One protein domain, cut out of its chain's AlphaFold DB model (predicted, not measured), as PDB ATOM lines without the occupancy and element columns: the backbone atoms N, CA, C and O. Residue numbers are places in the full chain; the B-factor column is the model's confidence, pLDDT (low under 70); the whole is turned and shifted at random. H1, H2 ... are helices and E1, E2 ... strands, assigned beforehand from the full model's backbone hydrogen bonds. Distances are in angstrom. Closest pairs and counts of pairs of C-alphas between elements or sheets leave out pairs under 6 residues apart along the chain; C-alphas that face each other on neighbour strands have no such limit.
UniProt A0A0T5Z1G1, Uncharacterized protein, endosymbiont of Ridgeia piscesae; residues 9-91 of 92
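What this domain is: This is residues 9 to 91 of the 92 residues of an uncharacterized protein of endosymbiont of Ridgeia piscesae (UniProt A0A0T5Z1G1). A strongly twisted sheet of five strands makes the body, and a loose group of three helices, H1, H2 and H3, makes one end of its long axis, with both printed ends there. H1 and H2 only graze the sheet, and residues 28 to 42 run with no named element from edge strand E1 to edge strand E2. The printed part has 83 residues, with three named helices and five named strands in the order H1 E1 E2 E3 E4 E5 H2 H3. The sheet runs E1 E5 E4 E3 E2, all antiparallel, and the class is mixed, helices and strands. The whole is compact, with a radius of gyration of the C-alphas of 12.8 A, yet elongated in outline, 41 by 26 by 19 A.

Where its parts are: The longest strand is E3, residues 50 to 57, 21.3 A from C-alpha 50 at (-13.531, 31.302, -0.319) to C-alpha 57 at (1.391, 17.265, 5.388). The other strands are E4, residues 64 to 68, 12.9 A; E5, residues 71 to 75, 12.7 A; E2, residues 43 to 47, 13.0 A; and E1, residues 24 to 27, 10.8 A. H1, residues 9 to 19, is 15.6 A long and begins with C-alpha 9 at (5.040, 40.818, -7.117). H2 holds residues 80 to 83, and H3 holds residues 87 to 90, ending at C-alpha 90 at (3.589, 42.814, 1.185).

How they stand to each other: E2, E3, E4 and E5 form a meander, each strand the antiparallel neighbour of the one before. In the hairpin E3 and E4, at 156 degrees, N 55 and O 65 are 2.8 A apart, within hydrogen-bond range. In the hairpin E4 and E5, at 147 degrees, N 73 and O 66 are 2.7 A apart. In the hairpin E2 and E3, at 152 degrees, N 52 and O 45 are 2.8 A apart. E1 is the antiparallel neighbour of E5, at 162 degrees, with N 26 and O 72 2.9 A apart. From edge to edge the strands' lines turn by 93 degrees. H1 grazes the sheet with residues 15 to 18, and H2 with residues 80 to 83. H1 and H2 only just touch, with 3 pairs of C-alphas within 8 A; the closest, those of Leu 14 and His 82, are 6.1 A apart. H3 is not on the sheet; it is close to H1 but not clearly touching, the closest C-alphas, those of Arg 10 and Phe 90, being 6.0 A apart. In H1, 4 of 7 O i to N i+4 pairs are within hydrogen-bond range; H2 and H3 are too short for such a pair.

The domain as a whole: The two C-alphas farthest apart, those of Gly 31 and Leu 91, are 40.8 A apart, while those of Gln 9 and Leu 91 are 10.2 A apart. The printed part has no cut. The link from E1 to E2, with 15 residues, is long. The mean pLDDT of the printed part is 89.1, and no printed residue is under 70.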
ATOM      1  N   GLN A   9       4.345  42.074  -6.839       87.88
ATOM      2  CA  GLN A   9       5.040  40.818  -7.117       87.88
ATOM      3  C   GLN A   9       4.799  39.807  -5.996       87.88
ATOM      4  O   GLN A   9       4.519  38.637  -6.261       87.88
ATOM      5  N   ARG A  10       4.874  40.244  -4.737       85.62
ATOM      6  CA  ARG A  10       4.598  39.364  -3.593       85.62
ATOM      7  C   ARG A  10       3.130  38.993  -3.492       85.62
ATOM      8  O   ARG A  10       2.819  37.839  -3.201       85.62
ATOM      9  N   VAL A  11       2.234  39.934  -3.786       87.19
ATOM     10  CA  VAL A  11       0.800  39.638  -3.889       87.19
ATOM     11  C   VAL A  11       0.553  38.590  -4.977       87.19
ATOM     12  O   VAL A  11      -0.140  37.611  -4.720       87.19
ATOM     13  N   ALA A  12       1.177  38.715  -6.152       87.31
ATOM     14  CA  ALA A  12       1.048  37.719  -7.218       87.31
ATOM     15  C   ALA A  12       1.558  36.325  -6.802       87.31
ATOM     16  O   ALA A  12       0.929  35.320  -7.136       87.31
ATOM     17  N   GLN A  13       2.651  36.241  -6.034       84.25
ATOM     18  CA  GLN A  13       3.142  34.970  -5.486       84.25
ATOM     19  C   GLN A  13       2.135  34.328  -4.525       84.25
ATOM     20  O   GLN A  13       1.885  33.126  -4.614       84.25
ATOM     21  N   LEU A  14       1.512  35.125  -3.649       83.62
ATOM     22  CA  LEU A  14       0.452  34.650  -2.758       83.62
ATOM     23  C   LEU A  14      -0.773  34.171  -3.553       83.62
ATOM     24  O   LEU A  14      -1.313  33.103  -3.273       83.62
ATOM     25  N   LEU A  15      -1.176  34.916  -4.586       86.88
ATOM     26  CA  LEU A  15      -2.285  34.541  -5.468       86.88
ATOM     27  C   LEU A  15      -2.002  33.272  -6.281       86.88
ATOM     28  O   LEU A  15      -2.942  32.572  -6.656       86.88
ATOM     29  N   GLY A  16      -0.732  32.907  -6.482       86.19
ATOM     30  CA  GLY A  16      -0.346  31.632  -7.087       86.19
ATOM     31  C   GLY A  16      -0.952  30.416  -6.375       86.19
ATOM     32  O   GLY A  16      -1.254  29.418  -7.033       86.19
ATOM     33  N   ILE A  17      -1.254  30.518  -5.072       85.62
ATOM     34  CA  ILE A  17      -1.959  29.477  -4.306       85.62
ATOM     35  C   ILE A  17      -3.281  29.093  -4.982       85.62
ATOM     36  O   ILE A  17      -3.569  27.903  -5.103       85.62
ATOM     37  N   ALA A  18      -4.037  30.069  -5.498       87.38
ATOM     38  CA  ALA A  18      -5.327  29.844  -6.154       87.38
ATOM     39  C   ALA A  18      -5.222  29.009  -7.444       87.38
ATOM     40  O   ALA A  18      -6.208  28.431  -7.893       87.38
ATOM     41  N   THR A  19      -4.026  28.924  -8.031       88.19
ATOM     42  CA  THR A  19      -3.742  28.140  -9.244       88.19
ATOM     43  C   THR A  19      -3.109  26.778  -8.960       88.19
ATOM     44  O   THR A  19      -2.774  26.041  -9.888       88.19
ATOM     45  N   THR A  20      -2.941  26.416  -7.685       89.44
ATOM     46  CA  THR A  20      -2.289  25.162  -7.296       89.44
ATOM     47  C   THR A  20      -3.131  23.957  -7.730       89.44
ATOM     48  O   THR A  20      -4.316  23.884  -7.395       89.44
ATOM     49  N   PRO A  21      -2.548  22.972  -8.437       91.06
ATOM     50  CA  PRO A  21      -3.288  21.794  -8.861       91.06
ATOM     51  C   PRO A  21      -3.692  20.922  -7.665       91.06
ATOM     52  O   PRO A  21      -2.870  20.569  -6.819       91.06
ATOM     53  N   SER A  22      -4.961  20.513  -7.649       94.00
ATOM     54  CA  SER A  22      -5.471  19.469  -6.757       94.00
ATOM     55  C   SER A  22      -5.043  18.102  -7.287       94.00
ATOM     56  O   SER A  22      -5.587  17.623  -8.279       94.00
ATOM     57  N   LEU A  23      -4.085  17.466  -6.618       94.06
ATOM     58  CA  LEU A  23      -3.529  16.165  -7.008       94.06
ATOM     59  C   LEU A  23      -4.482  15.014  -6.668       94.06
ATOM     60  O   LEU A  23      -4.610  14.057  -7.427       94.06
ATOM     61  N   ALA A  24      -5.197  15.137  -5.551       93.06
ATOM     62  CA  ALA A  24      -6.320  14.279  -5.196       93.06
ATOM     63  C   ALA A  24      -7.404  15.100  -4.493       93.06
ATOM     64  O   ALA A  24      -7.130  16.191  -3.987       93.06
ATOM     65  N   ARG A  25      -8.634  14.580  -4.469       94.75
ATOM     66  CA  ARG A  25      -9.755  15.162  -3.723       94.75
ATOM     67  C   ARG A  25     -10.660  14.081  -3.156       94.75
ATOM     68  O   ARG A  25     -10.875  13.060  -3.810       94.75
ATOM     69  N   PHE A  26     -11.193  14.315  -1.968       94.38
ATOM     70  CA  PHE A  26     -12.140  13.417  -1.317       94.38
ATOM     71  C   PHE A  26     -13.080  14.187  -0.374       94.38
ATOM     72  O   PHE A  26     -12.730  15.278   0.087       94.38
ATOM     73  N   PRO A  27     -14.273  13.636  -0.069       95.19
ATOM     74  CA  PRO A  27     -15.215  14.266   0.851       95.19
ATOM     75  C   PRO A  27     -14.614  14.484   2.237       95.19
ATOM     76  O   PRO A  27     -13.845  13.653   2.724       95.19
ATOM     77  N   LEU A  28     -15.012  15.577   2.885       90.62
ATOM     78  CA  LEU A  28     -14.564  15.941   4.221       90.62
ATOM     79  C   LEU A  28     -14.824  14.802   5.229       90.62
ATOM     80  O   LEU A  28     -15.980  14.489   5.530       90.62
ATOM     81  N   PRO A  29     -13.779  14.172   5.799       85.12
ATOM     82  CA  PRO A  29     -13.972  13.067   6.718       85.12
ATOM     83  C   PRO A  29     -14.212  13.612   8.121       85.12
ATOM     84  O   PRO A  29     -13.272  13.869   8.873       85.12
ATOM     85  N   GLN A  30     -15.489  13.755   8.481       79.94
ATOM     86  CA  GLN A  30     -15.938  14.356   9.744       79.94
ATOM     87  C   GLN A  30     -15.253  13.761  10.993       79.94
ATOM     88  O   GLN A  30     -14.982  14.481  11.947       79.94
ATOM     89  N   GLY A  31     -14.895  12.471  10.976       85.38
ATOM     90  CA  GLY A  31     -14.208  11.797  12.088       85.38
ATOM     91  C   GLY A  31     -12.674  11.859  12.077       85.38
ATOM     92  O   GLY A  31     -12.048  11.281  12.963       85.38
ATOM     93  N   ARG A  32     -12.040  12.487  11.077       87.44
ATOM     94  CA  ARG A  32     -10.567  12.514  10.922       87.44
ATOM     95  C   ARG A  32      -9.973  13.906  10.700       87.44
ATOM     96  O   ARG A  32      -8.786  14.013  10.415       87.44
ATOM     97  N   LEU A  33     -10.746  14.974  10.893       88.56
ATOM     98  CA  LEU A  33     -10.272  16.348  10.680       88.56
ATOM     99  C   LEU A  33      -9.033  16.695  11.507       88.56
ATOM    100  O   LEU A  33      -8.077  17.248  10.973       88.56
ATOM    101  N   THR A  34      -9.006  16.302  12.780       91.19
ATOM    102  CA  THR A  34      -7.833  16.500  13.642       91.19
ATOM    103  C   THR A  34      -6.615  15.722  13.146       91.19
ATOM    104  O   THR A  34      -5.511  16.252  13.169       91.19
ATOM    105  N   ALA A  35      -6.799  14.507  12.615       90.31
ATOM    106  CA  ALA A  35      -5.701  13.721  12.045       90.31
ATOM    107  C   ALA A  35      -5.107  14.365  10.780       90.31
ATOM    108  O   ALA A  35      -3.938  14.158  10.476       90.31
ATOM    109  N   PHE A  36      -5.899  15.160  10.058       92.00
ATOM    110  CA  PHE A  36      -5.442  15.923   8.894       92.00
ATOM    111  C   PHE A  36      -4.980  17.336   9.251       92.00
ATOM    112  O   PHE A  36      -4.613  18.095   8.362       92.00
ATOM    113  N   GLY A  37      -4.988  17.709  10.534       92.69
ATOM    114  CA  GLY A  37      -4.659  19.062  10.979       92.69
ATOM    115  C   GLY A  37      -5.650  20.120  10.491       92.69
ATOM    116  O   GLY A  37      -5.282  21.278  10.403       92.69
ATOM    117  N   LEU A  38      -6.880  19.735  10.131       92.62
ATOM    118  CA  LEU A  38      -7.945  20.645   9.682       92.62
ATOM    119  C   LEU A  38      -8.837  21.124  10.837       92.62
ATOM    120  O   LEU A  38      -9.673  22.007  10.653       92.62
ATOM    121  N   GLN A  39      -8.669  20.549  12.032       92.31
ATOM    122  CA  GLN A  39      -9.368  20.973  13.241       92.31
ATOM    123  C   GLN A  39      -8.457  20.854  14.484       92.31
ATOM    124  O   GLN A  39      -8.313  19.740  15.009       92.31
ATOM    125  N   PRO A  40      -7.888  21.980  14.971       90.19
ATOM    126  CA  PRO A  40      -7.881  23.300  14.318       90.19
ATOM    127  C   PRO A  40      -6.984  23.315  13.059       90.19
ATOM    128  O   PRO A  40      -6.023  22.548  13.021       90.19
ATOM    129  N   PRO A  41      -7.276  24.155  12.046       91.69
ATOM    130  CA  PRO A  41      -6.387  24.348  10.899       91.69
ATOM    131  C   PRO A  41      -5.079  25.046  11.306       91.69
ATOM    132  O   PRO A  41      -5.097  25.939  12.154       91.69
ATOM    133  N   GLU A  42      -3.955  24.685  10.674       87.88
ATOM    134  CA  GLU A  42      -2.660  25.361  10.890       87.88
ATOM    135  C   GLU A  42      -2.678  26.792  10.339       87.88
ATOM    136  O   GLU A  42      -2.048  27.699  10.879       87.88
ATOM    137  N   THR A  43      -3.369  26.998   9.219       89.44
ATOM    138  CA  THR A  43      -3.474  28.296   8.552       89.44
ATOM    139  C   THR A  43      -4.810  28.391   7.835       89.44
ATOM    140  O   THR A  43      -5.287  27.411   7.261       89.44
ATOM    141  N   VAL A  44      -5.410  29.579   7.852       91.94
ATOM    142  CA  VAL A  44      -6.623  29.885   7.092       91.94
ATOM    143  C   VAL A  44      -6.326  31.052   6.166       91.94
ATOM    144  O   VAL A  44      -5.871  32.099   6.620       91.94
ATOM    145  N   LEU A  45      -6.585  30.865   4.876       89.19
ATOM    146  CA  LEU A  45      -6.543  31.926   3.878       89.19
ATOM    147  C   LEU A  45      -7.966  32.200   3.401       89.19
ATOM    148  O   LEU A  45      -8.703  31.280   3.060       89.19
ATOM    149  N   TRP A  46      -8.332  33.473   3.354       91.31
ATOM    150  CA  TRP A  46      -9.575  33.920   2.743       91.31
ATOM    151  C   TRP A  46      -9.239  34.582   1.412       91.31
ATOM    152  O   TRP A  46      -8.535  35.590   1.386       91.31
ATOM    153  N   LEU A  47      -9.713  33.993   0.315       88.31
ATOM    154  CA  LEU A  47      -9.680  34.604  -1.013       88.31
ATOM    155  C   LEU A  47     -11.106  34.982  -1.386       88.31
ATOM    156  O   LEU A  47     -11.932  34.112  -1.673       88.31
ATOM    157  N   ASP A  48     -11.399  36.277  -1.324       88.44
ATOM    158  CA  ASP A  48     -12.756  36.814  -1.414       88.44
ATOM    159  C   ASP A  48     -13.696  36.134  -0.400       88.44
ATOM    160  O   ASP A  48     -13.573  36.335   0.808       88.44
ATOM    161  N   GLN A  49     -14.626  35.305  -0.879       90.56
ATOM    162  CA  GLN A  49     -15.589  34.554  -0.064       90.56
ATOM    163  C   GLN A  49     -15.191  33.081   0.128       90.56
ATOM    164  O   GLN A  49     -15.952  32.302   0.702       90.56
ATOM    165  N   THR A  50     -14.018  32.682  -0.369       92.19
ATOM    166  CA  THR A  50     -13.531  31.302  -0.319       92.19
ATOM    167  C   THR A  50     -12.602  31.118   0.873       92.19
ATOM    168  O   THR A  50     -11.509  31.684   0.913       92.19
ATOM    169  N   GLU A  51     -13.024  30.290   1.826       94.50
ATOM    170  CA  GLU A  51     -12.188  29.849   2.942       94.50
ATOM    171  C   GLU A  51     -11.323  28.656   2.516       94.50
ATOM    172  O   GLU A  51     -11.825  27.605   2.110       94.50
ATOM    173  N   LEU A  52     -10.010  28.818   2.642       93.31
ATOM    174  CA  LEU A  52      -8.991  27.809   2.382       93.31
ATOM    175  C   LEU A  52      -8.356  27.423   3.716       93.31
ATOM    176  O   LEU A  52      -7.625  28.212   4.320       93.31
ATOM    177  N   ARG A  53      -8.628  26.207   4.187       94.62
ATOM    178  CA  ARG A  53      -8.097  25.690   5.455       94.62
ATOM    179  C   ARG A  53      -6.945  24.736   5.210       94.62
ATOM    180  O   ARG A  53      -7.142  23.645   4.681       94.62
ATOM    181  N   PHE A  54      -5.753  25.129   5.628       93.12
ATOM    182  CA  PHE A  54      -4.551  24.325   5.472       93.12
ATOM    183  C   PHE A  54      -4.370  23.414   6.682       93.12
ATOM    184  O   PHE A  54      -4.294  23.869   7.825       93.12
ATOM    185  N   GLY A  55      -4.308  22.119   6.394       93.56
ATOM    186  CA  GLY A  55      -3.991  21.071   7.345       93.56
ATOM    187  C   GLY A  55      -2.517  20.696   7.317       93.56
ATOM    188  O   GLY A  55      -1.696  21.411   6.747       93.56
ATOM    189  N   THR A  56      -2.194  19.557   7.920       93.06
ATOM    190  CA  THR A  56      -0.833  19.010   7.957       93.06
ATOM    191  C   THR A  56      -0.406  18.425   6.605       93.06
ATOM    192  O   THR A  56      -1.175  18.385   5.636       93.06
ATOM    193  N   THR A  57       0.836  17.962   6.542       92.62
ATOM    194  CA  THR A  57       1.391  17.265   5.388       92.62
ATOM    195  C   THR A  57       1.153  15.758   5.513       92.62
ATOM    196  O   THR A  57       1.362  15.150   6.561       92.62
ATOM    197  N   GLU A  58       0.707  15.143   4.426       89.75
ATOM    198  CA  GLU A  58       0.564  13.706   4.249       89.75
ATOM    199  C   GLU A  58       1.955  13.041   4.284       89.75
ATOM    200  O   GLU A  58       2.842  13.437   3.519       89.75
ATOM    201  N   PRO A  59       2.182  12.064   5.179       86.38
ATOM    202  CA  PRO A  59       3.522  11.576   5.497       86.38
ATOM    203  C   PRO A  59       4.192  10.762   4.381       86.38
ATOM    204  O   PRO A  59       5.414  10.653   4.385       86.38
ATOM    205  N   LEU A  60       3.436  10.174   3.448       86.88
ATOM    206  CA  LEU A  60       3.983   9.348   2.369       86.88
ATOM    207  C   LEU A  60       4.427  10.196   1.176       86.88
ATOM    208  O   LEU A  60       5.530  10.007   0.671       86.88
ATOM    209  N   SER A  61       3.580  11.123   0.723       86.06
ATOM    210  CA  SER A  61       3.815  11.890  -0.509       86.06
ATOM    211  C   SER A  61       4.349  13.301  -0.262       86.06
ATOM    212  O   SER A  61       4.714  13.984  -1.217       86.06
ATOM    213  N   GLY A  62       4.348  13.781   0.986       89.56
ATOM    214  CA  GLY A  62       4.724  15.161   1.303       89.56
ATOM    215  C   GLY A  62       3.712  16.204   0.805       89.56
ATOM    216  O   GLY A  62       4.043  17.382   0.693       89.56
ATOM    217  N   GLN A  63       2.487  15.785   0.479       93.38
ATOM    218  CA  GLN A  63       1.416  16.657  -0.013       93.38
ATOM    219  C   GLN A  63       0.645  17.273   1.151       93.38
ATOM    220  O   GLN A  63       0.452  16.630   2.173       93.38
ATOM    221  N   ARG A  64       0.158  18.502   1.015       93.62
ATOM    222  CA  ARG A  64      -0.612  19.175   2.061       93.62
ATOM    223  C   ARG A  64      -2.107  18.947   1.892       93.62
ATOM    224  O   ARG A  64      -2.629  19.048   0.783       93.62
ATOM    225  N   TYR A  65      -2.795  18.706   3.007       94.38
ATOM    226  CA  TYR A  65      -4.253  18.734   3.049       94.38
ATOM    227  C   TYR A  65      -4.765  20.176   3.004       94.38
ATOM    228  O   TYR A  65      -4.367  21.015   3.811       94.38
ATOM    229  N   LEU A  66      -5.681  20.452   2.085       94.31
ATOM    230  CA  LEU A  66      -6.384  21.722   1.955       94.31
ATOM    231  C   LEU A  66      -7.886  21.456   1.950       94.31
ATOM    232  O   LEU A  66      -8.384  20.761   1.072       94.31
ATOM    233  N   GLN A  67      -8.621  22.014   2.901       95.06
ATOM    234  CA  GLN A  67     -10.078  21.964   2.883       95.06
ATOM    235  C   GLN A  67     -10.654  23.205   2.196       95.06
ATOM    236  O   GLN A  67     -10.264  24.332   2.506       95.06
ATOM    237  N   ILE A  68     -11.627  22.966   1.313       94.88
ATOM    238  CA  ILE A  68     -12.487  23.975   0.688       94.88
ATOM    239  C   ILE A  68     -13.926  23.469   0.805       94.88
ATOM    240  O   ILE A  68     -14.290  22.463   0.191       94.88
ATOM    241  N   GLY A  69     -14.742  24.130   1.631       93.31
ATOM    242  CA  GLY A  69     -16.092  23.655   1.954       93.31
ATOM    243  C   GLY A  69     -16.086  22.224   2.514       93.31
ATOM    244  O   GLY A  69     -15.357  21.922   3.462       93.31
ATOM    245  N   ASP A  70     -16.872  21.338   1.897       93.50
ATOM    246  CA  ASP A  70     -17.008  19.921   2.273       93.50
ATOM    247  C   ASP A  70     -16.056  18.978   1.514       93.50
ATOM    248  O   ASP A  70     -16.282  17.764   1.443       93.50
ATOM    249  N   GLN A  71     -14.987  19.510   0.918       95.19
ATOM    250  CA  GLN A  71     -13.973  18.726   0.214       95.19
ATOM    251  C   GLN A  71     -12.590  18.958   0.812       95.19
ATOM    252  O   GLN A  71     -12.242  20.066   1.219       95.19
ATOM    253  N   VAL A  72     -11.787  17.896   0.823       95.19
ATOM    254  CA  VAL A  72     -10.357  17.957   1.111       95.19
ATOM    255  C   VAL A  72      -9.599  17.660  -0.170       95.19
ATOM    256  O   VAL A  72      -9.870  16.681  -0.864       95.19
ATOM    257  N   HIS A  73      -8.633  18.512  -0.457       94.94
ATOM    258  CA  HIS A  73      -7.722  18.456  -1.579       94.94
ATOM    259  C   HIS A  73      -6.326  18.112  -1.065       94.94
ATOM    260  O   HIS A  73      -5.904  18.609  -0.022       94.94
ATOM    261  N   LEU A  74      -5.598  17.283  -1.805       94.25
ATOM    262  CA  LEU A  74      -4.157  17.126  -1.633       94.25
ATOM    263  C   LEU A  74      -3.437  17.977  -2.673       94.25
ATOM    264  O   LEU A  74      -3.707  17.860  -3.871       94.25
ATOM    265  N   ILE A  75      -2.537  18.834  -2.208       93.69
ATOM    266  CA  ILE A  75      -1.783  19.789  -3.028       93.69
ATOM    267  C   ILE A  75      -0.286  19.727  -2.685       93.69
ATOM    268  O   ILE A  75       0.095  19.155  -1.667       93.69
ATOM    269  N   GLY A  76       0.589  20.290  -3.522       90.81
ATOM    270  CA  GLY A  76       2.015  20.440  -3.168       90.81
ATOM    271  C   GLY A  76       2.220  21.397  -1.981       90.81
ATOM    272  O   GLY A  76       1.306  22.132  -1.654       90.81
ATOM    273  N   ASP A  77       3.395  21.429  -1.342       84.38
ATOM    274  CA  ASP A  77       3.643  22.219  -0.109       84.38
ATOM    275  C   ASP A  77       4.361  23.578  -0.322       84.38
ATOM    276  O   ASP A  77       4.868  24.200   0.609       84.38
ATOM    277  N   GLY A  78       4.443  24.071  -1.559       80.62
ATOM    278  CA  GLY A  78       5.378  25.147  -1.936       80.62
ATOM    279  C   GLY A  78       5.091  26.564  -1.405       80.62
ATOM    280  O   GLY A  78       5.899  27.458  -1.625       80.62
ATOM    281  N   PHE A  79       3.967  26.808  -0.729       77.38
ATOM    282  CA  PHE A  79       3.467  28.165  -0.422       77.38
ATOM    283  C   PHE A  79       3.514  28.546   1.062       77.38
ATOM    284  O   PHE A  79       3.163  29.669   1.430       77.38
ATOM    285  N   ARG A  80       3.991  27.650   1.932       75.69
ATOM    286  CA  ARG A  80       4.032  27.874   3.386       75.69
ATOM    287  C   ARG A  80       4.821  29.129   3.781       75.69
ATOM    288  O   ARG A  80       4.395  29.854   4.674       75.69
ATOM    289  N   HIS A  81       5.903  29.435   3.065       77.00
ATOM    290  CA  HIS A  81       6.717  30.635   3.299       77.00
ATOM    291  C   HIS A  81       5.989  31.950   2.983       77.00
ATOM    292  O   HIS A  81       6.282  32.967   3.606       77.00
ATOM    293  N   HIS A  82       5.038  31.938   2.043       78.50
ATOM    294  CA  HIS A  82       4.236  33.118   1.716       78.50
ATOM    295  C   HIS A  82       3.126  33.340   2.747       78.50
ATOM    296  O   HIS A  82       2.852  34.476   3.113       78.50
ATOM    297  N   LEU A  83       2.532  32.258   3.257       79.25
ATOM    298  CA  LEU A  83       1.450  32.316   4.243       79.25
ATOM    299  C   LEU A  83       1.912  32.757   5.640       79.25
ATOM    300  O   LEU A  83       1.123  33.320   6.390       79.25
ATOM    301  N   SER A  84       3.174  32.507   5.995       81.56
ATOM    302  CA  SER A  84       3.741  32.920   7.285       81.56
ATOM    303  C   SER A  84       4.346  34.325   7.276       81.56
ATOM    304  O   SER A  84       4.875  34.762   8.298       81.56
ATOM    305  N   ALA A  85       4.373  35.001   6.125       84.06
ATOM    306  CA  ALA A  85       4.992  36.313   6.014       84.06
ATOM    307  C   ALA A  85       4.145  37.378   6.739       84.06
ATOM    308  O   ALA A  85       2.916  37.345   6.652       84.06
ATOM    309  N   PRO A  86       4.778  38.327   7.451       84.75
ATOM    310  CA  PRO A  86       4.055  39.419   8.091       84.75
ATOM    311  C   PRO A  86       3.447  40.350   7.027       84.75
ATOM    312  O   PRO A  86       3.954  40.424   5.907       84.75
ATOM    313  N   ALA A  87       2.365  41.061   7.354       83.88
ATOM    314  CA  ALA A  87       1.641  41.898   6.387       83.88
ATOM    315  C   ALA A  87       2.537  42.988   5.774       83.88
ATOM    316  O   ALA A  87       2.427  43.301   4.592       83.88
ATOM    317  N   GLU A  88       3.484  43.501   6.557       87.38
ATOM    318  CA  GLU A  88       4.486  44.484   6.149       87.38
ATOM    319  C   GLU A  88       5.393  43.962   5.035       87.38
ATOM    320  O   GLU A  88       5.914  44.746   4.249       87.38
ATOM    321  N   ALA A  89       5.560  42.640   4.922       84.38
ATOM    322  CA  ALA A  89       6.320  42.047   3.834       84.38
ATOM    323  C   ALA A  89       5.635  42.228   2.475       84.38
ATOM    324  O   ALA A  89       6.301  42.011   1.476       84.38
ATOM    325  N   PHE A  90       4.350  42.593   2.420       82.88
ATOM    326  CA  PHE A  90       3.589  42.814   1.185       82.88
ATOM    327  C   PHE A  90       3.423  44.299   0.837       82.88
ATOM    328  O   PHE A  90       2.622  44.621  -0.037       82.88
ATOM    329  N   LEU A  91       4.146  45.194   1.513       87.88
ATOM    330  CA  LEU A  91       4.130  46.633   1.249       87.88
ATOM    331  C   LEU A  91       5.361  47.050   0.422       87.88
ATOM    332  O   LEU A  91       6.423  46.444   0.557       87.88
TER     333      LEU A  91